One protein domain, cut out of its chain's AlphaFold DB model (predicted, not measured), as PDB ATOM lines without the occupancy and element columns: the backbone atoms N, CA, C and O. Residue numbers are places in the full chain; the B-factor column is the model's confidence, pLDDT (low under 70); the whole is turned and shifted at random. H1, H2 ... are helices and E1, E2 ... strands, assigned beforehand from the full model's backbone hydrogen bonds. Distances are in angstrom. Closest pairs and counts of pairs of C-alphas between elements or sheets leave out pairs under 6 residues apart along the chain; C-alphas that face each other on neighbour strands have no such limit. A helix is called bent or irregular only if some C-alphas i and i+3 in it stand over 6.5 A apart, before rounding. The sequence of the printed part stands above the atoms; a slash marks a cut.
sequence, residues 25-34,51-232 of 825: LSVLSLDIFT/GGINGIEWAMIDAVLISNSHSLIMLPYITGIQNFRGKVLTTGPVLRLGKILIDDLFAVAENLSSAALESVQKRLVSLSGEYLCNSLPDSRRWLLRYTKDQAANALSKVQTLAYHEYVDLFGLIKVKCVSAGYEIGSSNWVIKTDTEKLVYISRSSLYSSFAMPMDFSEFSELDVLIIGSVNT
ATOM      1  N   LEU A  25      32.231 -30.038 534.027       33.38
ATOM      2  CA  LEU A  25      32.038 -29.582 535.411       33.38
ATOM      3  C   LEU A  25      33.180 -30.073 536.323       33.38
ATOM      4  O   LEU A  25      33.003 -30.270 537.525       33.38
ATOM      5  N   SER A  26      34.348 -30.319 535.733       31.38
ATOM      6  CA  SER A  26      35.532 -30.866 536.376       31.38
ATOM      7  C   SER A  26      36.228 -29.885 537.304       31.38
ATOM      8  O   SER A  26      36.789 -30.317 538.308       31.38
ATOM      9  N   VAL A  27      36.106 -28.592 536.992       33.16
ATOM     10  CA  VAL A  27      36.701 -27.442 537.692       33.16
ATOM     11  C   VAL A  27      35.633 -26.681 538.500       33.16
ATOM     12  O   VAL A  27      35.505 -25.459 538.424       33.16
ATOM     13  N   LEU A  28      34.771 -27.435 539.194       32.00
ATOM     14  CA  LEU A  28      33.803 -26.934 540.185       32.00
ATOM     15  C   LEU A  28      34.100 -27.471 541.600       32.00
ATOM     16  O   LEU A  28      33.241 -27.432 542.483       32.00
ATOM     17  N   SER A  29      35.304 -28.001 541.828       29.30
ATOM     18  CA  SER A  29      35.704 -28.565 543.115       29.30
ATOM     19  C   SER A  29      36.372 -27.495 543.971       29.30
ATOM     20  O   SER A  29      37.584 -27.376 543.964       29.30
ATOM     21  N   LEU A  30      35.583 -26.724 544.725       34.06
ATOM     22  CA  LEU A  30      36.063 -25.694 545.670       34.06
ATOM     23  C   LEU A  30      36.796 -24.474 545.060       34.06
ATOM     24  O   LEU A  30      36.746 -23.409 545.675       34.06
ATOM     25  N   ASP A  31      37.324 -24.578 543.831       36.34
ATOM     26  CA  ASP A  31      38.094 -23.588 543.035       36.34
ATOM     27  C   ASP A  31      37.486 -22.167 542.904       36.34
ATOM     28  O   ASP A  31      38.051 -21.266 542.289       36.34
ATOM     29  N   ILE A  32      36.285 -21.951 543.438       40.56
ATOM     30  CA  ILE A  32      35.586 -20.662 543.476       40.56
ATOM     31  C   ILE A  32      36.019 -19.817 544.691       40.56
ATOM     32  O   ILE A  32      35.755 -18.619 544.699       40.56
ATOM     33  N   PHE A  33      36.712 -20.398 545.682       35.91
ATOM     34  CA  PHE A  33      37.297 -19.667 546.823       35.91
ATOM     35  C   PHE A  33      38.716 -20.122 547.222       35.91
ATOM     36  O   PHE A  33      39.261 -19.613 548.203       35.91
ATOM     37  N   THR A  34      39.327 -21.058 546.490       33.09
ATOM     38  CA  THR A  34      40.666 -21.604 546.769       33.09
ATOM     39  C   THR A  34      41.446 -21.876 545.490       33.09
ATOM     40  O   THR A  34      40.865 -22.271 544.486       33.09
ATOM     41  N   GLY A  51      40.039 -27.129 555.657       48.00
ATOM     42  CA  GLY A  51      41.020 -27.800 556.511       48.00
ATOM     43  C   GLY A  51      41.844 -26.838 557.374       48.00
ATOM     44  O   GLY A  51      42.291 -27.210 558.460       48.00
ATOM     45  N   GLY A  52      42.028 -25.588 556.947       54.69
ATOM     46  CA  GLY A  52      42.535 -24.497 557.784       54.69
ATOM     47  C   GLY A  52      41.561 -24.106 558.895       54.69
ATOM     48  O   GLY A  52      41.909 -24.169 560.072       54.69
ATOM     49  N   ILE A  53      40.321 -23.778 558.523       60.97
ATOM     50  CA  ILE A  53      39.226 -23.418 559.439       60.97
ATOM     51  C   ILE A  53      38.975 -24.531 560.472       60.97
ATOM     52  O   ILE A  53      38.765 -24.236 561.645       60.97
ATOM     53  N   ASN A  54      39.053 -25.800 560.072       63.94
ATOM     54  CA  ASN A  54      38.864 -26.955 560.955       63.94
ATOM     55  C   ASN A  54      40.027 -27.197 561.940       63.94
ATOM     56  O   ASN A  54      39.870 -27.980 562.873       63.94
ATOM     57  N   GLY A  55      41.178 -26.537 561.760       65.94
ATOM     58  CA  GLY A  55      42.305 -26.582 562.701       65.94
ATOM     59  C   GLY A  55      42.197 -25.594 563.869       65.94
ATOM     60  O   GLY A  55      43.087 -25.560 564.715       65.94
ATOM     61  N   ILE A  56      41.142 -24.775 563.911       72.56
ATOM     62  CA  ILE A  56      40.964 -23.676 564.868       72.56
ATOM     63  C   ILE A  56      39.867 -24.038 565.879       72.56
ATOM     64  O   ILE A  56      38.749 -24.383 565.497       72.56
ATOM     65  N   GLU A  57      40.136 -23.901 567.183       80.19
ATOM     66  CA  GLU A  57      39.106 -24.078 568.216       80.19
ATOM     67  C   GLU A  57      38.212 -22.828 568.322       80.19
ATOM     68  O   GLU A  57      38.343 -22.003 569.224       80.19
ATOM     69  N   TRP A  58      37.250 -22.687 567.405       80.31
ATOM     70  CA  TRP A  58      36.321 -21.542 567.344       80.31
ATOM     71  C   TRP A  58      35.503 -21.295 568.621       80.31
ATOM     72  O   TRP A  58      34.951 -20.208 568.787       80.31
ATOM     73  N   ALA A  59      35.421 -22.271 569.531       79.50
ATOM     74  CA  ALA A  59      34.812 -22.098 570.850       79.50
ATOM     75  C   ALA A  59      35.622 -21.163 571.778       79.50
ATOM     76  O   ALA A  59      35.038 -20.588 572.695       79.50
ATOM     77  N   MET A  60      36.924 -20.993 571.516       81.19
ATOM     78  CA  MET A  60      37.834 -20.085 572.228       81.19
ATOM     79  C   MET A  60      37.923 -18.689 571.584       81.19
ATOM     80  O   MET A  60      38.571 -17.805 572.137       81.19
ATOM     81  N   ILE A  61      37.306 -18.466 570.415       85.19
ATOM     82  CA  ILE A  61      37.392 -17.175 569.716       85.19
ATOM     83  C   ILE A  61      36.302 -16.228 570.222       85.19
ATOM     84  O   ILE A  61      35.118 -16.357 569.905       85.19
ATOM     85  N   ASP A  62      36.744 -15.232 570.987       82.00
ATOM     86  CA  ASP A  62      35.910 -14.208 571.617       82.00
ATOM     87  C   ASP A  62      35.364 -13.140 570.644       82.00
ATOM     88  O   ASP A  62      34.309 -12.544 570.899       82.00
ATOM     89  N   ALA A  63      36.047 -12.882 569.521       90.56
ATOM     90  CA  ALA A  63      35.606 -11.921 568.509       90.56
ATOM     91  C   ALA A  63      36.121 -12.232 567.091       90.56
ATOM     92  O   ALA A  63      37.223 -12.744 566.916       90.56
ATOM     93  N   VAL A  64      35.335 -11.854 566.080       93.00
ATOM     94  CA  VAL A  64      35.694 -11.850 564.653       93.00
ATOM     95  C   VAL A  64      35.509 -10.433 564.107       93.00
ATOM     96  O   VAL A  64      34.442  -9.837 564.272       93.00
ATOM     97  N   LEU A  65      36.544  -9.899 563.458       95.50
ATOM     98  CA  LEU A  65      36.572  -8.562 562.860       95.50
ATOM     99  C   LEU A  65      36.545  -8.693 561.332       95.50
ATOM    100  O   LEU A  65      37.324  -9.469 560.781       95.50
ATOM    101  N   ILE A  66      35.652  -7.972 560.643       96.25
ATOM    102  CA  ILE A  66      35.443  -8.145 559.194       96.25
ATOM    103  C   ILE A  66      35.594  -6.819 558.450       96.25
ATOM    104  O   ILE A  66      34.826  -5.882 558.671       96.25
ATOM    105  N   SER A  67      36.585  -6.771 557.559       95.56
ATOM    106  CA  SER A  67      37.075  -5.555 556.893       95.56
ATOM    107  C   SER A  67      36.445  -5.204 555.545       95.56
ATOM    108  O   SER A  67      36.562  -4.063 555.117       95.56
ATOM    109  N   ASN A  68      35.849  -6.148 554.819       93.00
ATOM    110  CA  ASN A  68      35.375  -5.920 553.445       93.00
ATOM    111  C   ASN A  68      34.194  -6.842 553.102       93.00
ATOM    112  O   ASN A  68      33.919  -7.803 553.829       93.00
ATOM    113  N   SER A  69      33.496  -6.545 552.000       92.69
ATOM    114  CA  SER A  69      32.267  -7.251 551.611       92.69
ATOM    115  C   SER A  69      32.492  -8.739 551.305       92.69
ATOM    116  O   SER A  69      31.697  -9.581 551.729       92.69
ATOM    117  N   HIS A  70      33.609  -9.083 550.658       87.81
ATOM    118  CA  HIS A  70      33.987 -10.458 550.320       87.81
ATOM    119  C   HIS A  70      34.220 -11.333 551.563       87.81
ATOM    120  O   HIS A  70      33.791 -12.488 551.604       87.81
ATOM    121  N   SER A  71      34.859 -10.796 552.608       87.44
ATOM    122  CA  SER A  71      35.178 -11.543 553.836       87.44
ATOM    123  C   SER A  71      33.944 -12.024 554.620       87.44
ATOM    124  O   SER A  71      34.083 -12.881 555.493       87.44
ATOM    125  N   LEU A  72      32.734 -11.546 554.305       88.38
ATOM    126  CA  LEU A  72      31.489 -12.074 554.879       88.38
ATOM    127  C   LEU A  72      31.069 -13.437 554.315       88.38
ATOM    128  O   LEU A  72      30.317 -14.143 554.985       88.38
ATOM    129  N   ILE A  73      31.540 -13.842 553.129       87.38
ATOM    130  CA  ILE A  73      31.015 -15.025 552.422       87.38
ATOM    131  C   ILE A  73      31.214 -16.322 553.229       87.38
ATOM    132  O   ILE A  73      30.338 -17.184 553.212       87.38
ATOM    133  N   MET A  74      32.298 -16.452 554.002       83.50
ATOM    134  CA  MET A  74      32.550 -17.628 554.857       83.50
ATOM    135  C   MET A  74      31.959 -17.498 556.279       83.50
ATOM    136  O   MET A  74      31.917 -18.474 557.033       83.50
ATOM    137  N   LEU A  75      31.448 -16.323 556.675       87.44
ATOM    138  CA  LEU A  75      30.944 -16.096 558.037       87.44
ATOM    139  C   LEU A  75      29.801 -17.052 558.445       87.44
ATOM    140  O   LEU A  75      29.820 -17.518 559.590       87.44
ATOM    141  N   PRO A  76      28.818 -17.396 557.586       88.25
ATOM    142  CA  PRO A  76      27.758 -18.323 557.980       88.25
ATOM    143  C   PRO A  76      28.221 -19.774 558.136       88.25
ATOM    144  O   PRO A  76      27.616 -20.516 558.909       88.25
ATOM    145  N   TYR A  77      29.310 -20.177 557.470       81.06
ATOM    146  CA  TYR A  77      29.957 -21.470 557.713       81.06
ATOM    147  C   TYR A  77      30.547 -21.501 559.128       81.06
ATOM    148  O   TYR A  77      30.220 -22.373 559.933       81.06
ATOM    149  N   ILE A  78      31.338 -20.478 559.466       79.00
ATOM    150  CA  ILE A  78      31.966 -20.318 560.782       79.00
ATOM    151  C   ILE A  78      30.901 -20.259 561.888       79.00
ATOM    152  O   ILE A  78      30.883 -21.088 562.789       79.00
ATOM    153  N   THR A  79      29.962 -19.318 561.809       77.38
ATOM    154  CA  THR A  79      28.980 -19.053 562.884       77.38
ATOM    155  C   THR A  79      27.797 -20.027 562.930       77.38
ATOM    156  O   THR A  79      27.039 -20.019 563.903       77.38
ATOM    157  N   GLY A  80      27.597 -20.830 561.879       66.81
ATOM    158  CA  GLY A  80      26.476 -21.763 561.741       66.81
ATOM    159  C   GLY A  80      26.840 -23.245 561.852       66.81
ATOM    160  O   GLY A  80      25.920 -24.061 561.931       66.81
ATOM    161  N   ILE A  81      28.134 -23.597 561.829       60.09
ATOM    162  CA  ILE A  81      28.629 -24.987 561.899       60.09
ATOM    163  C   ILE A  81      29.741 -25.147 562.951       60.09
ATOM    164  O   ILE A  81      29.738 -26.142 563.675       60.09
ATOM    165  N   GLN A  82      30.648 -24.174 563.108       62.16
ATOM    166  CA  GLN A  82      31.616 -24.183 564.211       62.16
ATOM    167  C   GLN A  82      30.939 -23.730 565.521       62.16
ATOM    168  O   GLN A  82      29.982 -22.957 565.511       62.16
ATOM    169  N   ASN A  83      31.454 -24.158 566.679       70.69
ATOM    170  CA  ASN A  83      30.901 -23.824 568.007       70.69
ATOM    171  C   ASN A  83      31.209 -22.379 568.480       70.69
ATOM    172  O   ASN A  83      31.364 -22.128 569.676       70.69
ATOM    173  N   PHE A  84      31.292 -21.429 567.546       83.62
ATOM    174  CA  PHE A  84      31.610 -20.027 567.804       83.62
ATOM    175  C   PHE A  84      30.552 -19.332 568.677       83.62
ATOM    176  O   PHE A  84      29.345 -19.472 568.458       83.62
ATOM    177  N   ARG A  85      31.009 -18.564 569.675       80.88
ATOM    178  CA  ARG A  85      30.153 -17.832 570.636       80.88
ATOM    179  C   ARG A  85      30.566 -16.373 570.857       80.88
ATOM    180  O   ARG A  85      29.930 -15.691 571.660       80.88
ATOM    181  N   GLY A  86      31.612 -15.916 570.172       84.19
ATOM    182  CA  GLY A  86      32.122 -14.554 570.265       84.19
ATOM    183  C   GLY A  86      31.239 -13.508 569.579       84.19
ATOM    184  O   GLY A  86      30.168 -13.800 569.038       84.19
ATOM    185  N   LYS A  87      31.711 -12.260 569.574       89.38
ATOM    186  CA  LYS A  87      31.100 -11.164 568.802       89.38
ATOM    187  C   LYS A  87      31.564 -11.180 567.347       89.38
ATOM    188  O   LYS A  87      32.714 -11.503 567.075       89.38
ATOM    189  N   VAL A  88      30.724 -10.723 566.422       94.81
ATOM    190  CA  VAL A  88      31.150 -10.404 565.048       94.81
ATOM    191  C   VAL A  88      30.983  -8.907 564.824       94.81
ATOM    192  O   VAL A  88      29.882  -8.396 565.030       94.81
ATOM    193  N   LEU A  89      32.055  -8.215 564.430       96.50
ATOM    194  CA  LEU A  89      32.088  -6.764 564.226       96.50
ATOM    195  C   LEU A  89      32.399  -6.426 562.759       96.50
ATOM    196  O   LEU A  89      33.338  -6.972 562.175       96.50
ATOM    197  N   THR A  90      31.634  -5.509 562.164       97.38
ATOM    198  CA  THR A  90      31.887  -4.966 560.813       97.38
ATOM    199  C   THR A  90      31.207  -3.603 560.626       97.38
ATOM    200  O   THR A  90      30.575  -3.105 561.554       97.38
ATOM    201  N   THR A  91      31.318  -2.979 559.453       97.56
ATOM    202  CA  THR A  91      30.651  -1.702 559.145       97.56
ATOM    203  C   THR A  91      29.255  -1.903 558.542       97.56
ATOM    204  O   THR A  91      28.930  -2.956 557.985       97.56
ATOM    205  N   GLY A  92      28.403  -0.878 558.637       96.50
ATOM    206  CA  GLY A  92      27.037  -0.906 558.095       96.50
ATOM    207  C   GLY A  92      26.938  -1.284 556.602       96.50
ATOM    208  O   GLY A  92      26.137  -2.163 556.270       96.50
ATOM    209  N   PRO A  93      27.732  -0.677 555.694       96.75
ATOM    210  CA  PRO A  93      27.715  -1.015 554.271       96.75
ATOM    211  C   PRO A  93      28.276  -2.405 553.988       96.75
ATOM    212  O   PRO A  93      27.658  -3.143 553.225       96.75
ATOM    213  N   VAL A  94      29.380  -2.801 554.637       96.88
ATOM    214  CA  VAL A  94      29.993  -4.123 554.426       96.88
ATOM    215  C   VAL A  94      28.986  -5.234 554.708       96.88
ATOM    216  O   VAL A  94      28.839  -6.124 553.875       96.88
ATOM    217  N   LEU A  95      28.195  -5.139 555.787       96.88
ATOM    218  CA  LEU A  95      27.138  -6.116 556.081       96.88
ATOM    219  C   LEU A  95      26.070  -6.216 554.971       96.88
ATOM    220  O   LEU A  95      25.623  -7.317 554.642       96.88
ATOM    221  N   ARG A  96      25.670  -5.084 554.377       96.12
ATOM    222  CA  ARG A  96      24.659  -5.024 553.301       96.12
ATOM    223  C   ARG A  96      25.212  -5.547 551.968       96.12
ATOM    224  O   ARG A  96      24.558  -6.348 551.304       96.12
ATOM    225  N   LEU A  97      26.426  -5.136 551.606       95.81
ATOM    226  CA  LEU A  97      27.095  -5.518 550.358       95.81
ATOM    227  C   LEU A  97      27.579  -6.977 550.383       95.81
ATOM    228  O   LEU A  97      27.402  -7.703 549.409       95.81
ATOM    229  N   GLY A  98      28.081  -7.470 551.519       95.12
ATOM    230  CA  GLY A  98      28.390  -8.892 551.686       95.12
ATOM    231  C   GLY A  98      27.144  -9.779 551.629       95.12
ATOM    232  O   GLY A  98      27.194 -10.871 551.062       95.12
ATOM    233  N   LYS A  99      25.988  -9.298 552.119       95.44
ATOM    234  CA  LYS A  99      24.709  -9.999 551.920       95.44
ATOM    235  C   LYS A  99      24.329 -10.100 550.437       95.44
ATOM    236  O   LYS A  99      23.884 -11.166 550.027       95.44
ATOM    237  N   ILE A 100      24.548  -9.055 549.635       95.62
ATOM    238  CA  ILE A 100      24.349  -9.101 548.174       95.62
ATOM    239  C   ILE A 100      25.197 -10.197 547.523       95.62
ATOM    240  O   ILE A 100      24.670 -10.974 546.728       95.62
ATOM    241  N   LEU A 101      26.484 -10.296 547.877       93.00
ATOM    242  CA  LEU A 101      27.365 -11.338 547.339       93.00
ATOM    243  C   LEU A 101      26.842 -12.744 547.686       93.00
ATOM    244  O   LEU A 101      26.752 -13.603 546.811       93.00
ATOM    245  N   ILE A 102      26.431 -12.962 548.939       91.75
ATOM    246  CA  ILE A 102      25.875 -14.242 549.409       91.75
ATOM    247  C   ILE A 102      24.542 -14.575 548.710       91.75
ATOM    248  O   ILE A 102      24.352 -15.703 548.254       91.75
ATOM    249  N   ASP A 103      23.623 -13.612 548.598       92.38
ATOM    250  CA  ASP A 103      22.305 -13.822 547.989       92.38
ATOM    251  C   ASP A 103      22.394 -14.094 546.477       92.38
ATOM    252  O   ASP A 103      21.653 -14.941 545.970       92.38
ATOM    253  N   ASP A 104      23.310 -13.438 545.751       90.69
ATOM    254  CA  ASP A 104      23.510 -13.697 544.317       90.69
ATOM    255  C   ASP A 104      24.196 -15.050 544.070       90.69
ATOM    256  O   ASP A 104      23.772 -15.796 543.189       90.69
ATOM    257  N   LEU A 105      25.176 -15.436 544.901       87.12
ATOM    258  CA  LEU A 105      25.779 -16.778 544.861       87.12
ATOM    259  C   LEU A 105      24.738 -17.879 545.124       87.12
ATOM    260  O   LEU A 105      24.742 -18.908 544.444       87.12
ATOM    261  N   PHE A 106      23.794 -17.657 546.045       86.94
ATOM    262  CA  PHE A 106      22.657 -18.562 546.224       86.94
ATOM    263  C   PHE A 106      21.727 -18.597 545.006       86.94
ATOM    264  O   PHE A 106      21.339 -19.686 544.585       86.94
ATOM    265  N   ALA A 107      21.381 -17.446 544.425       85.81
ATOM    266  CA  ALA A 107      20.542 -17.399 543.229       85.81
ATOM    267  C   ALA A 107      21.203 -18.111 542.036       85.81
ATOM    268  O   ALA A 107      20.541 -18.820 541.277       85.81
ATOM    269  N   VAL A 108      22.523 -17.990 541.896       79.69
ATOM    270  CA  VAL A 108      23.328 -18.737 540.926       79.69
ATOM    271  C   VAL A 108      23.262 -20.247 541.189       79.69
ATOM    272  O   VAL A 108      23.038 -21.006 540.248       79.69
ATOM    273  N   ALA A 109      23.382 -20.692 542.445       76.31
ATOM    274  CA  ALA A 109      23.283 -22.110 542.809       76.31
ATOM    275  C   ALA A 109      21.876 -22.707 542.591       76.31
ATOM    276  O   ALA A 109      21.750 -23.870 542.208       76.31
ATOM    277  N   GLU A 110      20.815 -21.925 542.806       77.94
ATOM    278  CA  GLU A 110      19.422 -22.357 542.608       77.94
ATOM    279  C   GLU A 110      19.040 -22.540 541.132       77.94
ATOM    280  O   GLU A 110      18.143 -23.329 540.836       77.94
ATOM    281  N   ASN A 111      19.734 -21.863 540.211       73.69
ATOM    282  CA  ASN A 111      19.526 -21.984 538.763       73.69
ATOM    283  C   ASN A 111      20.346 -23.121 538.107       73.69
ATOM    284  O   ASN A 111      20.319 -23.276 536.884       73.69
ATOM    285  N   LEU A 112      21.072 -23.935 538.885       70.75
ATOM    286  CA  LEU A 112      21.819 -25.089 538.369       70.75
ATOM    287  C   LEU A 112      20.890 -26.263 538.020       70.75
ATOM    288  O   LEU A 112      19.994 -26.624 538.784       70.75
ATOM    289  N   SER A 113      21.141 -26.914 536.882       66.88
ATOM    290  CA  SER A 113      20.375 -28.091 536.458       66.88
ATOM    291  C   SER A 113      20.713 -29.335 537.291       66.88
ATOM    292  O   SER A 113      21.846 -29.510 537.744       66.88
ATOM    293  N   SER A 114      19.753 -30.254 537.443       66.50
ATOM    294  CA  SER A 114      19.954 -31.505 538.195       66.50
ATOM    295  C   SER A 114      21.136 -32.329 537.674       66.50
ATOM    296  O   SER A 114      21.915 -32.845 538.465       66.50
ATOM    297  N   ALA A 115      21.330 -32.379 536.350       64.38
ATOM    298  CA  ALA A 115      22.465 -33.063 535.731       64.38
ATOM    299  C   ALA A 115      23.822 -32.437 536.112       64.38
ATOM    300  O   ALA A 115      24.814 -33.154 536.254       64.38
ATOM    301  N   ALA A 116      23.871 -31.114 536.320       64.19
ATOM    302  CA  ALA A 116      25.075 -30.450 536.801       64.19
ATOM    303  C   ALA A 116      25.348 -30.771 538.279       64.19
ATOM    304  O   ALA A 116      26.474 -31.125 538.630       64.19
ATOM    305  N   LEU A 117      24.309 -30.735 539.121       64.88
ATOM    306  CA  LEU A 117      24.402 -31.112 540.537       64.88
ATOM    307  C   LEU A 117      24.840 -32.577 540.711       64.88
ATOM    308  O   LEU A 117      25.712 -32.859 541.528       64.88
ATOM    309  N   GLU A 118      24.316 -33.503 539.901       64.06
ATOM    310  CA  GLU A 118      24.753 -34.905 539.884       64.06
ATOM    311  C   GLU A 118      26.226 -35.078 539.495       64.06
ATOM    312  O   GLU A 118      26.912 -35.929 540.061       64.06
ATOM    313  N   SER A 119      26.714 -34.311 538.516       64.56
ATOM    314  CA  SER A 119      28.112 -34.378 538.073       64.56
ATOM    315  C   SER A 119      29.066 -33.890 539.169       64.56
ATOM    316  O   SER A 119      30.022 -34.588 539.519       64.56
ATOM    317  N   VAL A 120      28.737 -32.754 539.799       62.25
ATOM    318  CA  VAL A 120      29.468 -32.224 540.960       62.25
ATOM    319  C   VAL A 120      29.420 -33.205 542.135       62.25
ATOM    320  O   VAL A 120      30.453 -33.486 542.736       62.25
ATOM    321  N   GLN A 121      28.260 -33.800 542.434       60.41
ATOM    322  CA  GLN A 121      28.116 -34.771 543.524       60.41
ATOM    323  C   GLN A 121      28.956 -36.037 543.293       60.41
ATOM    324  O   GLN A 121      29.671 -36.461 544.199       60.41
ATOM    325  N   LYS A 122      28.933 -36.612 542.081       63.81
ATOM    326  CA  LYS A 122      29.771 -37.773 541.715       63.81
ATOM    327  C   LYS A 122      31.266 -37.454 541.868       63.81
ATOM    328  O   LYS A 122      32.018 -38.293 542.362       63.81
ATOM    329  N   ARG A 123      31.689 -36.231 541.519       59.50
ATOM    330  CA  ARG A 123      33.079 -35.772 541.674       59.50
ATOM    331  C   ARG A 123      33.480 -35.543 543.133       59.50
ATOM    332  O   ARG A 123      34.547 -36.000 543.532       59.50
ATOM    333  N   LEU A 124      32.625 -34.916 543.943       55.19
ATOM    334  CA  LEU A 124      32.870 -34.735 545.379       55.19
ATOM    335  C   LEU A 124      33.064 -36.083 546.087       55.19
ATOM    336  O   LEU A 124      34.022 -36.222 546.840       55.19
ATOM    337  N   VAL A 125      32.250 -37.098 545.769       58.69
ATOM    338  CA  VAL A 125      32.424 -38.466 546.301       58.69
ATOM    339  C   VAL A 125      33.791 -39.047 545.925       58.69
ATOM    340  O   VAL A 125      34.448 -39.646 546.776       58.69
ATOM    341  N   SER A 126      34.257 -38.832 544.689       55.47
ATOM    342  CA  SER A 126      35.570 -39.325 544.243       55.47
ATOM    343  C   SER A 126      36.775 -38.591 544.847       55.47
ATOM    344  O   SER A 126      37.852 -39.176 544.905       55.47
ATOM    345  N   LEU A 127      36.612 -37.339 545.296       49.81
ATOM    346  CA  LEU A 127      37.700 -36.514 545.840       49.81
ATOM    347  C   LEU A 127      37.761 -36.532 547.375       49.81
ATOM    348  O   LEU A 127      38.845 -36.629 547.939       49.81
ATOM    349  N   SER A 128      36.617 -36.460 548.065       47.38
ATOM    350  CA  SER A 128      36.568 -36.385 549.535       47.38
ATOM    351  C   SER A 128      36.451 -37.749 550.227       47.38
ATOM    352  O   SER A 128      36.460 -37.822 551.455       47.38
ATOM    353  N   GLY A 129      36.246 -38.823 549.458       49.22
ATOM    354  CA  GLY A 129      35.875 -40.138 549.974       49.22
ATOM    355  C   GLY A 129      34.456 -40.184 550.562       49.22
ATOM    356  O   GLY A 129      33.826 -39.159 550.851       49.22
ATOM    357  N   GLU A 130      33.944 -41.401 550.759       43.31
ATOM    358  CA  GLU A 130      32.558 -41.645 551.193       43.31
ATOM    359  C   GLU A 130      32.230 -41.005 552.555       43.31
ATOM    360  O   GLU A 130      31.126 -40.498 552.761       43.31
ATOM    361  N   TYR A 131      33.202 -40.965 553.471       41.56
ATOM    362  CA  TYR A 131      33.015 -40.471 554.839       41.56
ATOM    363  C   TYR A 131      32.674 -38.976 554.922       41.56
ATOM    364  O   TYR A 131      31.859 -38.596 555.761       41.56
ATOM    365  N   LEU A 132      33.235 -38.128 554.050       40.62
ATOM    366  CA  LEU A 132      32.915 -36.694 554.039       40.62
ATOM    367  C   LEU A 132      31.604 -36.399 553.299       40.62
ATOM    368  O   LEU A 132      30.809 -35.584 553.773       40.62
ATOM    369  N   CYS A 133      31.320 -37.085 552.189       39.69
ATOM    370  CA  CYS A 133      30.088 -36.852 551.427       39.69
ATOM    371  C   CYS A 133      28.810 -37.201 552.209       39.69
ATOM    372  O   CYS A 133      27.812 -36.492 552.081       39.69
ATOM    373  N   ASN A 134      28.854 -38.198 553.098       40.91
ATOM    374  CA  ASN A 134      27.724 -38.544 553.971       40.91
ATOM    375  C   ASN A 134      27.338 -37.430 554.975       40.91
ATOM    376  O   ASN A 134      26.251 -37.479 555.549       40.91
ATOM    377  N   SER A 135      28.185 -36.409 555.171       45.28
ATOM    378  CA  SER A 135      27.897 -35.248 556.035       45.28
ATOM    379  C   SER A 135      27.209 -34.071 555.319       45.28
ATOM    380  O   SER A 135      26.791 -33.110 555.966       45.28
ATOM    381  N   LEU A 136      27.056 -34.144 553.990       47.97
ATOM    382  CA  LEU A 136      26.471 -33.104 553.135       47.97
ATOM    383  C   LEU A 136      25.153 -33.610 552.508       47.97
ATOM    384  O   LEU A 136      25.121 -33.926 551.319       47.97
ATOM    385  N   PRO A 137      24.041 -33.676 553.270       43.38
ATOM    386  CA  PRO A 137      22.786 -34.334 552.867       43.38
ATOM    387  C   PRO A 137      21.972 -33.579 551.793       43.38
ATOM    388  O   PRO A 137      20.775 -33.810 551.638       43.38
ATOM    389  N   ASP A 138      22.584 -32.629 551.093       51.94
ATOM    390  CA  ASP A 138      21.924 -31.683 550.197       51.94
ATOM    391  C   ASP A 138      22.905 -31.263 549.098       51.94
ATOM    392  O   ASP A 138      23.847 -30.496 549.331       51.94
ATOM    393  N   SER A 139      22.680 -31.775 547.886       50.41
ATOM    394  CA  SER A 139      23.565 -31.581 546.734       50.41
ATOM    395  C   SER A 139      23.635 -30.137 546.236       50.41
ATOM    396  O   SER A 139      24.463 -29.848 545.379       50.41
ATOM    397  N   ARG A 140      22.839 -29.204 546.783       49.44
ATOM    398  CA  ARG A 140      22.928 -27.763 546.485       49.44
ATOM    399  C   ARG A 140      23.929 -27.019 547.373       49.44
ATOM    400  O   ARG A 140      24.344 -25.918 547.022       49.44
ATOM    401  N   ARG A 141      24.375 -27.607 548.492       56.81
ATOM    402  CA  ARG A 141      25.283 -26.945 549.457       56.81
ATOM    403  C   ARG A 141      26.756 -26.961 549.052       56.81
ATOM    404  O   ARG A 141      27.587 -26.503 549.824       56.81
ATOM    405  N   TRP A 142      27.116 -27.465 547.875       55.69
ATOM    406  CA  TRP A 142      28.521 -27.568 547.463       55.69
ATOM    407  C   TRP A 142      29.232 -26.208 547.334       55.69
ATOM    408  O   TRP A 142      30.406 -26.123 547.684       55.69
ATOM    409  N   LEU A 143      28.519 -25.161 546.891       64.06
ATOM    410  CA  LEU A 143      29.086 -23.834 546.610       64.06
ATOM    411  C   LEU A 143      29.420 -23.031 547.878       64.06
ATOM    412  O   LEU A 143      30.501 -22.463 547.974       64.06
ATOM    413  N   LEU A 144      28.491 -22.976 548.841       68.25
ATOM    414  CA  LEU A 144      28.617 -22.156 550.060       68.25
ATOM    415  C   LEU A 144      28.734 -22.971 551.359       68.25
ATOM    416  O   LEU A 144      29.038 -22.411 552.402       68.25
ATOM    417  N   ARG A 145      28.489 -24.287 551.336       73.25
ATOM    418  CA  ARG A 145      28.495 -25.203 552.503       73.25
ATOM    419  C   ARG A 145      27.462 -24.914 553.611       73.25
ATOM    420  O   ARG A 145      27.292 -25.757 554.488       73.25
ATOM    421  N   TYR A 146      26.700 -23.821 553.535       78.50
ATOM    422  CA  TYR A 146      25.588 -23.464 554.436       78.50
ATOM    423  C   TYR A 146      24.277 -23.150 553.677       78.50
ATOM    424  O   TYR A 146      24.272 -23.008 552.455       78.50
ATOM    425  N   THR A 147      23.147 -23.052 554.391       84.19
ATOM    426  CA  THR A 147      21.825 -22.685 553.830       84.19
ATOM    427  C   THR A 147      21.525 -21.184 553.909       84.19
ATOM    428  O   THR A 147      22.129 -20.457 554.699       84.19
ATOM    429  N   LYS A 148      20.522 -20.711 553.149       86.88
ATOM    430  CA  LYS A 148      19.991 -19.337 553.262       86.88
ATOM    431  C   LYS A 148      19.567 -18.983 554.694       86.88
ATOM    432  O   LYS A 148      19.835 -17.873 555.147       86.88
ATOM    433  N   ASP A 149      18.976 -19.924 555.430       88.69
ATOM    434  CA  ASP A 149      18.558 -19.707 556.822       88.69
ATOM    435  C   ASP A 149      19.756 -19.580 557.770       88.69
ATOM    436  O   ASP A 149      19.755 -18.730 558.661       88.69
ATOM    437  N   GLN A 150      20.810 -20.379 557.559       88.38
ATOM    438  CA  GLN A 150      22.076 -20.227 558.284       88.38
ATOM    439  C   GLN A 150      22.723 -18.870 557.974       88.38
ATOM    440  O   GLN A 150      23.169 -18.203 558.903       88.38
ATOM    441  N   ALA A 151      22.697 -18.414 556.717       90.75
ATOM    442  CA  ALA A 151      23.167 -17.082 556.332       90.75
ATOM    443  C   ALA A 151      22.371 -15.958 557.012       90.75
ATOM    444  O   ALA A 151      22.963 -15.078 557.632       90.75
ATOM    445  N   ALA A 152      21.037 -16.011 556.985       92.12
ATOM    446  CA  ALA A 152      20.190 -15.027 557.658       92.12
ATOM    447  C   ALA A 152      20.438 -14.985 559.180       92.12
ATOM    448  O   ALA A 152      20.577 -13.908 559.755       92.12
ATOM    449  N   ASN A 153      20.552 -16.153 559.821       91.12
ATOM    450  CA  ASN A 153      20.819 -16.322 561.256       91.12
ATOM    451  C   ASN A 153      22.271 -15.967 561.654       91.12
ATOM    452  O   ASN A 153      22.547 -15.677 562.818       91.12
ATOM    453  N   ALA A 154      23.222 -16.018 560.723       91.62
ATOM    454  CA  ALA A 154      24.588 -15.546 560.927       91.62
ATOM    455  C   ALA A 154      24.647 -14.015 560.858       91.62
ATOM    456  O   ALA A 154      25.082 -13.360 561.804       91.62
ATOM    457  N   LEU A 155      24.141 -13.447 559.759       93.62
ATOM    458  CA  LEU A 155      24.181 -12.011 559.482       93.62
ATOM    459  C   LEU A 155      23.351 -11.202 560.498       93.62
ATOM    460  O   LEU A 155      23.749 -10.099 560.857       93.62
ATOM    461  N   SER A 156      22.263 -11.761 561.044       93.06
ATOM    462  CA  SER A 156      21.453 -11.116 562.093       93.06
ATOM    463  C   SER A 156      22.136 -10.992 563.464       93.06
ATOM    464  O   SER A 156      21.603 -10.317 564.344       93.06
ATOM    465  N   LYS A 157      23.303 -11.624 563.663       90.94
ATOM    466  CA  LYS A 157      24.112 -11.534 564.896       90.94
ATOM    467  C   LYS A 157      25.299 -10.577 564.774       90.94
ATOM    468  O   LYS A 157      26.028 -10.393 565.747       90.94
ATOM    469  N   VAL A 158      25.530 -10.009 563.591       95.44
ATOM    470  CA  VAL A 158      26.665  -9.118 563.344       95.44
ATOM    471  C   VAL A 158      26.375  -7.741 563.935       95.44
ATOM    472  O   VAL A 158      25.381  -7.104 563.592       95.44
ATOM    473  N   GLN A 159      27.256  -7.268 564.816       95.44
ATOM    474  CA  GLN A 159      27.215  -5.905 565.332       95.44
ATOM    475  C   GLN A 159      27.870  -4.975 564.300       95.44
ATOM    476  O   GLN A 159      29.072  -5.059 564.040       95.44
ATOM    477  N   THR A 160      27.074  -4.083 563.714       97.06
ATOM    478  CA  THR A 160      27.559  -3.001 562.848       97.06
ATOM    479  C   THR A 160      28.128  -1.853 563.674       97.06
ATOM    480  O   THR A 160      27.520  -1.487 564.678       97.06
ATOM    481  N   LEU A 161      29.228  -1.259 563.213       96.06
ATOM    482  CA  LEU A 161      29.899  -0.104 563.815       96.06
ATOM    483  C   LEU A 161      30.060   1.036 562.807       96.06
ATOM    484  O   LEU A 161      30.157   0.785 561.602       96.06
ATOM    485  N   ALA A 162      30.140   2.268 563.308       96.69
ATOM    486  CA  ALA A 162      30.598   3.435 562.553       96.69
ATOM    487  C   ALA A 162      32.140   3.525 562.522       96.69
ATOM    488  O   ALA A 162      32.832   2.966 563.381       96.69
ATOM    489  N   TYR A 163      32.715   4.267 561.567       97.25
ATOM    490  CA  TYR A 163      34.143   4.599 561.640       97.25
ATOM    491  C   TYR A 163      34.465   5.372 562.928       97.25
ATOM    492  O   TYR A 163      33.688   6.187 563.422       97.25
ATOM    493  N   HIS A 164      35.645   5.097 563.477       96.44
ATOM    494  CA  HIS A 164      36.160   5.573 564.760       96.44
ATOM    495  C   HIS A 164      35.360   5.172 566.023       96.44
ATOM    496  O   HIS A 164      35.803   5.509 567.126       96.44
ATOM    497  N   GLU A 165      34.249   4.431 565.909       94.81
ATOM    498  CA  GLU A 165      33.458   3.954 567.052       94.81
ATOM    499  C   GLU A 165      34.217   2.889 567.858       94.81
ATOM    500  O   GLU A 165      34.622   1.860 567.321       94.81
ATOM    501  N   TYR A 166      34.389   3.111 569.165       90.81
ATOM    502  CA  TYR A 166      35.045   2.146 570.052       90.81
ATOM    503  C   TYR A 166      34.064   1.133 570.648       90.81
ATOM    504  O   TYR A 166      33.125   1.506 571.360       90.81
ATOM    505  N   VAL A 167      34.385  -0.151 570.474       90.19
ATOM    506  CA  VAL A 167      33.823  -1.278 571.228       90.19
ATOM    507  C   VAL A 167      34.900  -1.842 572.141       90.19
ATOM    508  O   VAL A 167      36.012  -2.117 571.708       90.19
ATOM    509  N   ASP A 168      34.561  -2.074 573.403       83.44
ATOM    510  CA  ASP A 168      35.422  -2.815 574.319       83.44
ATOM    511  C   ASP A 168      35.109  -4.319 574.254       83.44
ATOM    512  O   ASP A 168      33.955  -4.764 574.345       83.44
ATOM    513  N   LEU A 169      36.147  -5.121 574.095       76.88
ATOM    514  CA  LEU A 169      36.113  -6.556 574.256       76.88
ATOM    515  C   LEU A 169      36.520  -6.858 575.702       76.88
ATOM    516  O   LEU A 169      37.689  -6.872 576.079       76.88
ATOM    517  N   PHE A 170      35.483  -7.120 576.500       74.00
ATOM    518  CA  PHE A 170      35.533  -7.680 577.854       74.00
ATOM    519  C   PHE A 170      36.159  -6.810 578.957       74.00
ATOM    520  O   PHE A 170      36.372  -7.317 580.052       74.00
ATOM    521  N   GLY A 171      36.346  -5.511 578.715       66.12
ATOM    522  CA  GLY A 171      36.984  -4.578 579.649       66.12
ATOM    523  C   GLY A 171      38.513  -4.610 579.565       66.12
ATOM    524  O   GLY A 171      39.171  -4.289 580.551       66.12
ATOM    525  N   LEU A 172      39.057  -5.073 578.432       69.31
ATOM    526  CA  LEU A 172      40.477  -5.406 578.241       69.31
ATOM    527  C   LEU A 172      41.042  -4.875 576.914       69.31
ATOM    528  O   LEU A 172      42.199  -4.463 576.865       69.31
ATOM    529  N   ILE A 173      40.254  -4.907 575.830       80.69
ATOM    530  CA  ILE A 173      40.724  -4.576 574.476       80.69
ATOM    531  C   ILE A 173      39.709  -3.670 573.776       80.69
ATOM    532  O   ILE A 173      38.606  -4.092 573.437       80.69
ATOM    533  N   LYS A 174      40.086  -2.423 573.500       88.44
ATOM    534  CA  LYS A 174      39.259  -1.423 572.814       88.44
ATOM    535  C   LYS A 174      39.535  -1.489 571.313       88.44
ATOM    536  O   LYS A 174      40.577  -1.032 570.843       88.44
ATOM    537  N   VAL A 175      38.597  -2.060 570.562       96.00
ATOM    538  CA  VAL A 175      38.658  -2.192 569.101       96.00
ATOM    539  C   VAL A 175      37.813  -1.127 568.408       96.00
ATOM    540  O   VAL A 175      36.773  -0.711 568.926       96.00
ATOM    541  N   LYS A 176      38.247  -0.700 567.220       96.06
ATOM    542  CA  LYS A 176      37.468   0.145 566.305       96.06
ATOM    543  C   LYS A 176      37.905  -0.024 564.853       96.06
ATOM    544  O   LYS A 176      39.023  -0.461 564.586       96.06
ATOM    545  N   CYS A 177      37.048   0.390 563.930       96.94
ATOM    546  CA  CYS A 177      37.337   0.471 562.500       96.94
ATOM    547  C   CYS A 177      37.689   1.904 562.060       96.94
ATOM    548  O   CYS A 177      37.086   2.868 562.534       96.94
ATOM    549  N   VAL A 178      38.621   2.034 561.116       97.19
ATOM    550  CA  VAL A 178      38.913   3.253 560.330       97.19
ATOM    551  C   VAL A 178      38.852   2.913 558.836       97.19
ATOM    552  O   VAL A 178      38.923   1.731 558.494       97.19
ATOM    553  N   SER A 179      38.691   3.895 557.944       97.19
ATOM    554  CA  SER A 179      38.510   3.609 556.510       97.19
ATOM    555  C   SER A 179      39.751   2.985 555.863       97.19
ATOM    556  O   SER A 179      40.880   3.400 556.132       97.19
ATOM    557  N   ALA A 180      39.531   2.009 554.980       96.25
ATOM    558  CA  ALA A 180      40.559   1.359 554.166       96.25
ATOM    559  C   ALA A 180      40.644   1.899 552.722       96.25
ATOM    560  O   ALA A 180      41.557   1.521 551.992       96.25
ATOM    561  N   GLY A 181      39.715   2.759 552.286       94.44
ATOM    562  CA  GLY A 181      39.740   3.384 550.951       94.44
ATOM    563  C   GLY A 181      39.483   2.461 549.750       94.44
ATOM    564  O   GLY A 181      39.635   2.899 548.617       94.44
ATOM    565  N   TYR A 182      39.122   1.191 549.962       93.19
ATOM    566  CA  TYR A 182      39.043   0.168 548.905       93.19
ATOM    567  C   TYR A 182      37.613  -0.030 548.357       93.19
ATOM    568  O   TYR A 182      37.363   0.110 547.159       93.19
ATOM    569  N   GLU A 183      36.660  -0.299 549.253       93.00
ATOM    570  CA  GLU A 183      35.214  -0.382 548.993       93.00
ATOM    571  C   GLU A 183      34.423   0.519 549.957       93.00
ATOM    572  O   GLU A 183      34.926   0.930 551.008       93.00
ATOM    573  N   ILE A 184      33.143   0.756 549.646       95.69
ATOM    574  CA  ILE A 184      32.193   1.447 550.531       95.69
ATOM    575  C   ILE A 184      32.120   0.711 551.880       95.69
ATOM    576  O   ILE A 184      31.719  -0.451 551.950       95.69
ATOM    577  N   GLY A 185      32.518   1.389 552.958       95.12
ATOM    578  CA  GLY A 185      32.584   0.815 554.306       95.12
ATOM    579  C   GLY A 185      33.771  -0.118 554.583       95.12
ATOM    580  O   GLY A 185      33.820  -0.690 555.673       95.12
ATOM    581  N   SER A 186      34.706  -0.301 553.645       96.00
ATOM    582  CA  SER A 186      35.903  -1.127 553.875       96.00
ATOM    583  C   SER A 186      36.767  -0.571 555.009       96.00
ATOM    584  O   SER A 186      37.009   0.632 555.080       96.00
ATOM    585  N   SER A 187      37.237  -1.436 555.912       96.25
ATOM    586  CA  SER A 187      37.829  -1.001 557.175       96.25
ATOM    587  C   SER A 187      39.127  -1.695 557.576       96.25
ATOM    588  O   SER A 187      39.282  -2.915 557.502       96.25
ATOM    589  N   ASN A 188      40.040  -0.888 558.107       97.19
ATOM    590  CA  ASN A 188      41.209  -1.335 558.848       97.19
ATOM    591  C   ASN A 188      40.903  -1.287 560.348       97.19
ATOM    592  O   ASN A 188      40.167  -0.413 560.817       97.19
ATOM    593  N   TRP A 189      41.434  -2.248 561.103       97.69
ATOM    594  CA  TRP A 189      41.081  -2.435 562.511       97.69
ATOM    595  C   TRP A 189      42.183  -1.930 563.428       97.69
ATOM    596  O   TRP A 189      43.325  -2.374 563.354       97.69
ATOM    597  N   VAL A 190      41.813  -1.017 564.322       96.69
ATOM    598  CA  VAL A 190      42.674  -0.475 565.374       96.69
ATOM    599  C   VAL A 190      42.297  -1.171 566.675       96.69
ATOM    600  O   VAL A 190      41.145  -1.108 567.108       96.69
ATOM    601  N   ILE A 191      43.264  -1.845 567.286       95.00
ATOM    602  CA  ILE A 191      43.106  -2.694 568.465       95.00
ATOM    603  C   ILE A 191      44.012  -2.117 569.554       95.00
ATOM    604  O   ILE A 191      45.229  -2.064 569.385       95.00
ATOM    605  N   LYS A 192      43.433  -1.643 570.660       90.06
ATOM    606  CA  LYS A 192      44.186  -1.024 571.761       90.06
ATOM    607  C   LYS A 192      43.963  -1.759 573.074       90.06
ATOM    608  O   LYS A 192      42.816  -1.993 573.454       90.06
ATOM    609  N   THR A 193      45.042  -2.072 573.777       83.75
ATOM    610  CA  THR A 193      44.998  -2.384 575.212       83.75
ATOM    611  C   THR A 193      45.130  -1.072 576.002       83.75
ATOM    612  O   THR A 193      45.027   0.015 575.428       83.75
ATOM    613  N   ASP A 194      45.343  -1.138 577.317       73.06
ATOM    614  CA  ASP A 194      45.682   0.054 578.109       73.06
ATOM    615  C   ASP A 194      47.166   0.467 577.973       73.06
ATOM    616  O   ASP A 194      47.530   1.564 578.396       73.06
ATOM    617  N   THR A 195      48.015  -0.375 577.370       74.44
ATOM    618  CA  THR A 195      49.462  -0.136 577.187       74.44
ATOM    619  C   THR A 195      49.906  -0.029 575.728       74.44
ATOM    620  O   THR A 195      50.915   0.620 575.466       74.44
ATOM    621  N   GLU A 196      49.192  -0.646 574.783       85.12
ATOM    622  CA  GLU A 196      49.695  -0.888 573.424       85.12
ATOM    623  C   GLU A 196      48.655  -0.655 572.327       85.12
ATOM    624  O   GLU A 196      47.438  -0.750 572.534       85.12
ATOM    625  N   LYS A 197      49.163  -0.391 571.121       90.88
ATOM    626  CA  LYS A 197      48.388  -0.074 569.924       90.88
ATOM    627  C   LYS A 197      48.798  -0.958 568.740       90.88
ATOM    628  O   LYS A 197      49.834  -0.747 568.107       90.88
ATOM    629  N   LEU A 198      47.928  -1.912 568.423       93.56
ATOM    630  CA  LEU A 198      47.982  -2.794 567.259       93.56
ATOM    631  C   LEU A 198      47.082  -2.242 566.140       93.56
ATOM    632  O   LEU A 198      45.957  -1.805 566.397       93.56
ATOM    633  N   VAL A 199      47.536  -2.307 564.886       95.69
ATOM    634  CA  VAL A 199      46.686  -2.062 563.707       95.69
ATOM    635  C   VAL A 199      46.784  -3.208 562.705       95.69
ATOM    636  O   VAL A 199      47.875  -3.661 562.368       95.69
ATOM    637  N   TYR A 200      45.625  -3.642 562.206       96.25
ATOM    638  CA  TYR A 200      45.477  -4.602 561.118       96.25
ATOM    639  C   TYR A 200      44.974  -3.897 559.850       96.25
ATOM    640  O   TYR A 200      43.835  -3.421 559.797       96.25
ATOM    641  N   ILE A 201      45.833  -3.853 558.831       95.31
ATOM    642  CA  ILE A 201      45.522  -3.421 557.467       95.31
ATOM    643  C   ILE A 201      44.988  -4.628 556.682       95.31
ATOM    644  O   ILE A 201      45.684  -5.630 556.521       95.31
ATOM    645  N   SER A 202      43.763  -4.528 556.168       91.50
ATOM    646  CA  SER A 202      43.171  -5.485 555.224       91.50
ATOM    647  C   SER A 202      43.351  -4.992 553.779       91.50
ATOM    648  O   SER A 202      44.179  -4.118 553.521       91.50
ATOM    649  N   ARG A 203      42.565  -5.509 552.822       91.38
ATOM    650  CA  ARG A 203      42.502  -4.946 551.460       91.38
ATOM    651  C   ARG A 203      42.141  -3.461 551.547       91.38
ATOM    652  O   ARG A 203      41.030  -3.108 551.935       91.38
ATOM    653  N   SER A 204      43.125  -2.627 551.233       94.88
ATOM    654  CA  SER A 204      43.103  -1.171 551.360       94.88
ATOM    655  C   SER A 204      43.602  -0.545 550.064       94.88
ATOM    656  O   SER A 204      44.293  -1.219 549.296       94.88
ATOM    657  N   SER A 205      43.301   0.732 549.837       94.62
ATOM    658  CA  SER A 205      43.761   1.477 548.665       94.62
ATOM    659  C   SER A 205      44.428   2.801 549.028       94.62
ATOM    660  O   SER A 205      44.085   3.432 550.024       94.62
ATOM    661  N   LEU A 206      45.357   3.229 548.172       93.25
ATOM    662  CA  LEU A 206      45.896   4.594 548.139       93.25
ATOM    663  C   LEU A 206      45.369   5.393 546.930       93.25
ATOM    664  O   LEU A 206      45.739   6.553 546.765       93.25
ATOM    665  N   TYR A 207      44.546   4.778 546.072       91.50
ATOM    666  CA  TYR A 207      43.946   5.444 544.918       91.50
ATOM    667  C   TYR A 207      42.780   6.346 545.347       91.50
ATOM    668  O   TYR A 207      42.115   6.095 546.354       91.50
ATOM    669  N   SER A 208      42.504   7.388 544.558       88.50
ATOM    670  CA  SER A 208      41.276   8.172 544.719       88.50
ATOM    671  C   SER A 208      40.061   7.335 544.303       88.50
ATOM    672  O   SER A 208      40.126   6.575 543.336       88.50
ATOM    673  N   SER A 209      38.957   7.457 545.036       88.50
ATOM    674  CA  SER A 209      37.772   6.606 544.900       88.50
ATOM    675  C   SER A 209      36.502   7.376 545.260       88.50
ATOM    676  O   SER A 209      36.560   8.389 545.949       88.50
ATOM    677  N   PHE A 210      35.343   6.857 544.848       91.25
ATOM    678  CA  PHE A 210      34.053   7.255 545.416       91.25
ATOM    679  C   PHE A 210      33.898   6.825 546.884       91.25
ATOM    680  O   PHE A 210      33.048   7.369 547.580       91.25
ATOM    681  N   ALA A 211      34.657   5.833 547.360       93.88
ATOM    682  CA  ALA A 211      34.650   5.397 548.753       93.88
ATOM    683  C   ALA A 211      35.520   6.327 549.614       93.88
ATOM    684  O   ALA A 211      36.531   6.844 549.142       93.88
ATOM    685  N   MET A 212      35.152   6.512 550.887       95.69
ATOM    686  CA  MET A 212      35.911   7.356 551.819       95.69
ATOM    687  C   MET A 212      37.403   6.957 551.836       95.69
ATOM    688  O   MET A 212      37.681   5.787 552.114       95.69
ATOM    689  N   PRO A 213      38.358   7.876 551.579       95.94
ATOM    690  CA  PRO A 213      39.786   7.551 551.484       95.94
ATOM    691  C   PRO A 213      40.347   6.819 552.709       95.94
ATOM    692  O   PRO A 213      39.782   6.889 553.801       95.94
ATOM    693  N   MET A 214      41.478   6.124 552.538       95.38
ATOM    694  CA  MET A 214      42.154   5.436 553.643       95.38
ATOM    695  C   MET A 214      42.570   6.431 554.737       95.38
ATOM    696  O   MET A 214      43.286   7.397 554.471       95.38
ATOM    697  N   ASP A 215      42.125   6.187 555.971       94.94
ATOM    698  CA  ASP A 215      42.413   7.063 557.109       94.94
ATOM    699  C   ASP A 215      43.734   6.687 557.786       94.94
ATOM    700  O   ASP A 215      43.898   5.568 558.268       94.94
ATOM    701  N   PHE A 216      44.640   7.659 557.899       94.31
ATOM    702  CA  PHE A 216      45.925   7.518 558.588       94.31
ATOM    703  C   PHE A 216      45.930   8.084 560.022       94.31
ATOM    704  O   PHE A 216      46.937   7.967 560.722       94.31
ATOM    705  N   SER A 217      44.818   8.654 560.511       92.94
ATOM    706  CA  SER A 217      44.744   9.331 561.821       92.94
ATOM    707  C   SER A 217      45.130   8.447 563.012       92.94
ATOM    708  O   SER A 217      45.620   8.936 564.031       92.94
ATOM    709  N   GLU A 218      44.942   7.134 562.882       92.31
ATOM    710  CA  GLU A 218      45.263   6.144 563.906       92.31
ATOM    711  C   GLU A 218      46.579   5.393 563.661       92.31
ATOM    712  O   GLU A 218      46.856   4.437 564.379       92.31
ATOM    713  N   PHE A 219      47.439   5.839 562.744       90.06
ATOM    714  CA  PHE A 219      48.715   5.168 562.448       90.06
ATOM    715  C   PHE A 219      49.935   5.790 563.153       90.06
ATOM    716  O   PHE A 219      51.046   5.290 563.041       90.06
ATOM    717  N   SER A 220      49.748   6.829 563.969       88.00
ATOM    718  CA  SER A 220      50.798   7.336 564.862       88.00
ATOM    719  C   SER A 220      51.173   6.336 565.970       88.00
ATOM    720  O   SER A 220      50.308   5.644 566.509       88.00
ATOM    721  N   GLU A 221      52.450   6.303 566.362       85.38
ATOM    722  CA  GLU A 221      52.951   5.618 567.573       85.38
ATOM    723  C   GLU A 221      52.572   4.125 567.709       85.38
ATOM    724  O   GLU A 221      52.386   3.631 568.823       85.38
ATOM    725  N   LEU A 222      52.452   3.392 566.598       90.62
ATOM    726  CA  LEU A 222      52.096   1.968 566.612       90.62
ATOM    727  C   LEU A 222      53.138   1.104 567.324       90.62
ATOM    728  O   LEU A 222      54.342   1.284 567.153       90.62
ATOM    729  N   ASP A 223      52.661   0.113 568.069       90.75
ATOM    730  CA  ASP A 223      53.491  -0.932 568.663       90.75
ATOM    731  C   ASP A 223      53.654  -2.098 567.686       90.75
ATOM    732  O   ASP A 223      54.777  -2.505 567.379       90.75
ATOM    733  N   VAL A 224      52.533  -2.559 567.117       91.19
ATOM    734  CA  VAL A 224      52.495  -3.617 566.103       91.19
ATOM    735  C   VAL A 224      51.662  -3.178 564.901       91.19
ATOM    736  O   VAL A 224      50.527  -2.717 565.045       91.19
ATOM    737  N   LEU A 225      52.209  -3.368 563.701       93.44
ATOM    738  CA  LEU A 225      51.491  -3.216 562.435       93.44
ATOM    739  C   LEU A 225      51.405  -4.574 561.737       93.44
ATOM    740  O   LEU A 225      52.431  -5.207 561.496       93.44
ATOM    741  N   ILE A 226      50.196  -5.002 561.380       94.00
ATOM    742  CA  ILE A 226      49.944  -6.214 560.597       94.00
ATOM    743  C   ILE A 226      49.326  -5.811 559.266       94.00
ATOM    744  O   ILE A 226      48.269  -5.184 559.242       94.00
ATOM    745  N   ILE A 227      49.944  -6.210 558.159       93.50
ATOM    746  CA  ILE A 227      49.328  -6.150 556.835       93.50
ATOM    747  C   ILE A 227      48.839  -7.555 556.494       93.50
ATOM    748  O   ILE A 227      49.631  -8.474 556.321       93.50
ATOM    749  N   GLY A 228      47.521  -7.732 556.423       88.69
ATOM    750  CA  GLY A 228      46.879  -9.001 556.082       88.69
ATOM    751  C   GLY A 228      46.664  -9.218 554.583       88.69
ATOM    752  O   GLY A 228      46.273 -10.310 554.185       88.69
ATOM    753  N   SER A 229      46.872  -8.197 553.744       86.00
ATOM    754  CA  SER A 229      46.733  -8.318 552.290       86.00
ATOM    755  C   SER A 229      47.540  -7.255 551.541       86.00
ATOM    756  O   SER A 229      47.508  -6.082 551.904       86.00
ATOM    757  N   VAL A 230      48.232  -7.679 550.483       88.38
ATOM    758  CA  VAL A 230      48.911  -6.844 549.480       88.38
ATOM    759  C   VAL A 230      48.658  -7.506 548.127       88.38
ATOM    760  O   VAL A 230      48.673  -8.736 548.029       88.38
ATOM    761  N   ASN A 231      48.433  -6.718 547.079       87.19
ATOM    762  CA  ASN A 231      48.373  -7.231 545.720       87.19
ATOM    763  C   ASN A 231      49.776  -7.676 545.261       87.19
ATOM    764  O   ASN A 231      50.697  -6.864 545.146       87.19
ATOM    765  N   THR A 232      49.916  -8.978 545.000       82.88
ATOM    766  CA  THR A 232      51.138  -9.619 544.489       82.88
ATOM    767  C   THR A 232      51.032 -10.022 543.013       82.88
ATOM    768  O   THR A 232      51.943 -10.677 542.515       82.88
TER     769      THR A 232
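This is residues 25 to 34 and 51 to 232 of the 825 residues of a protein of Echinococcus multilocularis (UniProt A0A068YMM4). At one end two small sheets, E1 to E3 and E4 to E8, stand face to face with their strands crossed. From this sandwich H2 runs away along the longest axis, with H4 beside it and H1 packed on H4, and the kinked H3 makes the other end. The printed part has 192 residues, with four named helices and eight named strands in the order E1 H1 E2 H2 H3 H4 E3 E4 E5 E6 E7 E8. Sheet E1, E2, E3 is parallel and sheet E4, E5, E6, E7, E8 mixed; the class is mixed, helices and strands, with under half of the residues in named elements. The whole is compact, with a radius of gyration of the C-alphas of 18.8 A, and spans 57 by 38 by 31 A.

E1, residues 63 to 65, is the parallel neighbour of E2, residues 87 to 91; N 64 and O 87 are 2.8 A apart, within hydrogen-bond range. With H1, residues 75 to 81, they make a strand-helix-strand unit, two parallel neighbour strands with a helix between them in the chain, its crossover right-handed. H2, residues 92 to 110, is on this sheet but only grazes it, with residues 92 to 95. H3, residues 114 to 133, touches no helix; it is irregular, with C-alphas 127 and 130 9.0 A apart, and has a kink of 93 degrees near residue 127. H4, residues 148 to 155, touches H1 at a steep tilt of 66 degrees, closest at the C-alphas of Pro 76 and Ala 151, 5.0 A. H4 touches H2 at a shallow tilt of 13 degrees, opposite ways, closest at the C-alphas of Leu 95 and Leu 155, 7.4 A. E3, residues 158 to 161, is parallel to E2, with N 159 and O 88 at 2.9 A; E2, H2, H3, H4 and E3 make a second such unit. E4, residues 167 to 169, E5, 173 to 179, E6, 187 to 192, and E7, 197 to 201, form a meander, each the antiparallel neighbour of the one before, with N 167 and O 175 at 2.9 A, N 176 and O 190 at 2.9 A, and N 191 and O 198 at 2.8 A. E8, residues 224 to 227, is parallel to E7, with N 201 and O 226 at 2.8 A. The sandwich's facing parts are 9.6 A centre to centre, their strands at 54 degrees. Every O i to N i+4 pair is within hydrogen-bond range in H1 and H4, 14 of 15 in H2 and 12 of 16 in H3.

E1 begins at C-alpha 63 (35.606, -11.921, 568.509). H2 measures 27.5 A, H3 17.5 A and E5 19.9 A from first to last C-alpha. E8 ends at C-alpha 227 (49.328, -6.150, 556.835).

The two C-alphas farthest apart, of Ala 115 and Thr 195, are 59.4 A apart. Residues 35 to 50 are not printed; C-alphas 34 and 51 are 11.6 A apart across the cut. The links H3 to H4 and E7 to E8 are long. Mean pLDDT of the printed part is 79.6, and 52 residues are under 70, among them 25 to 34 and 113 to 144.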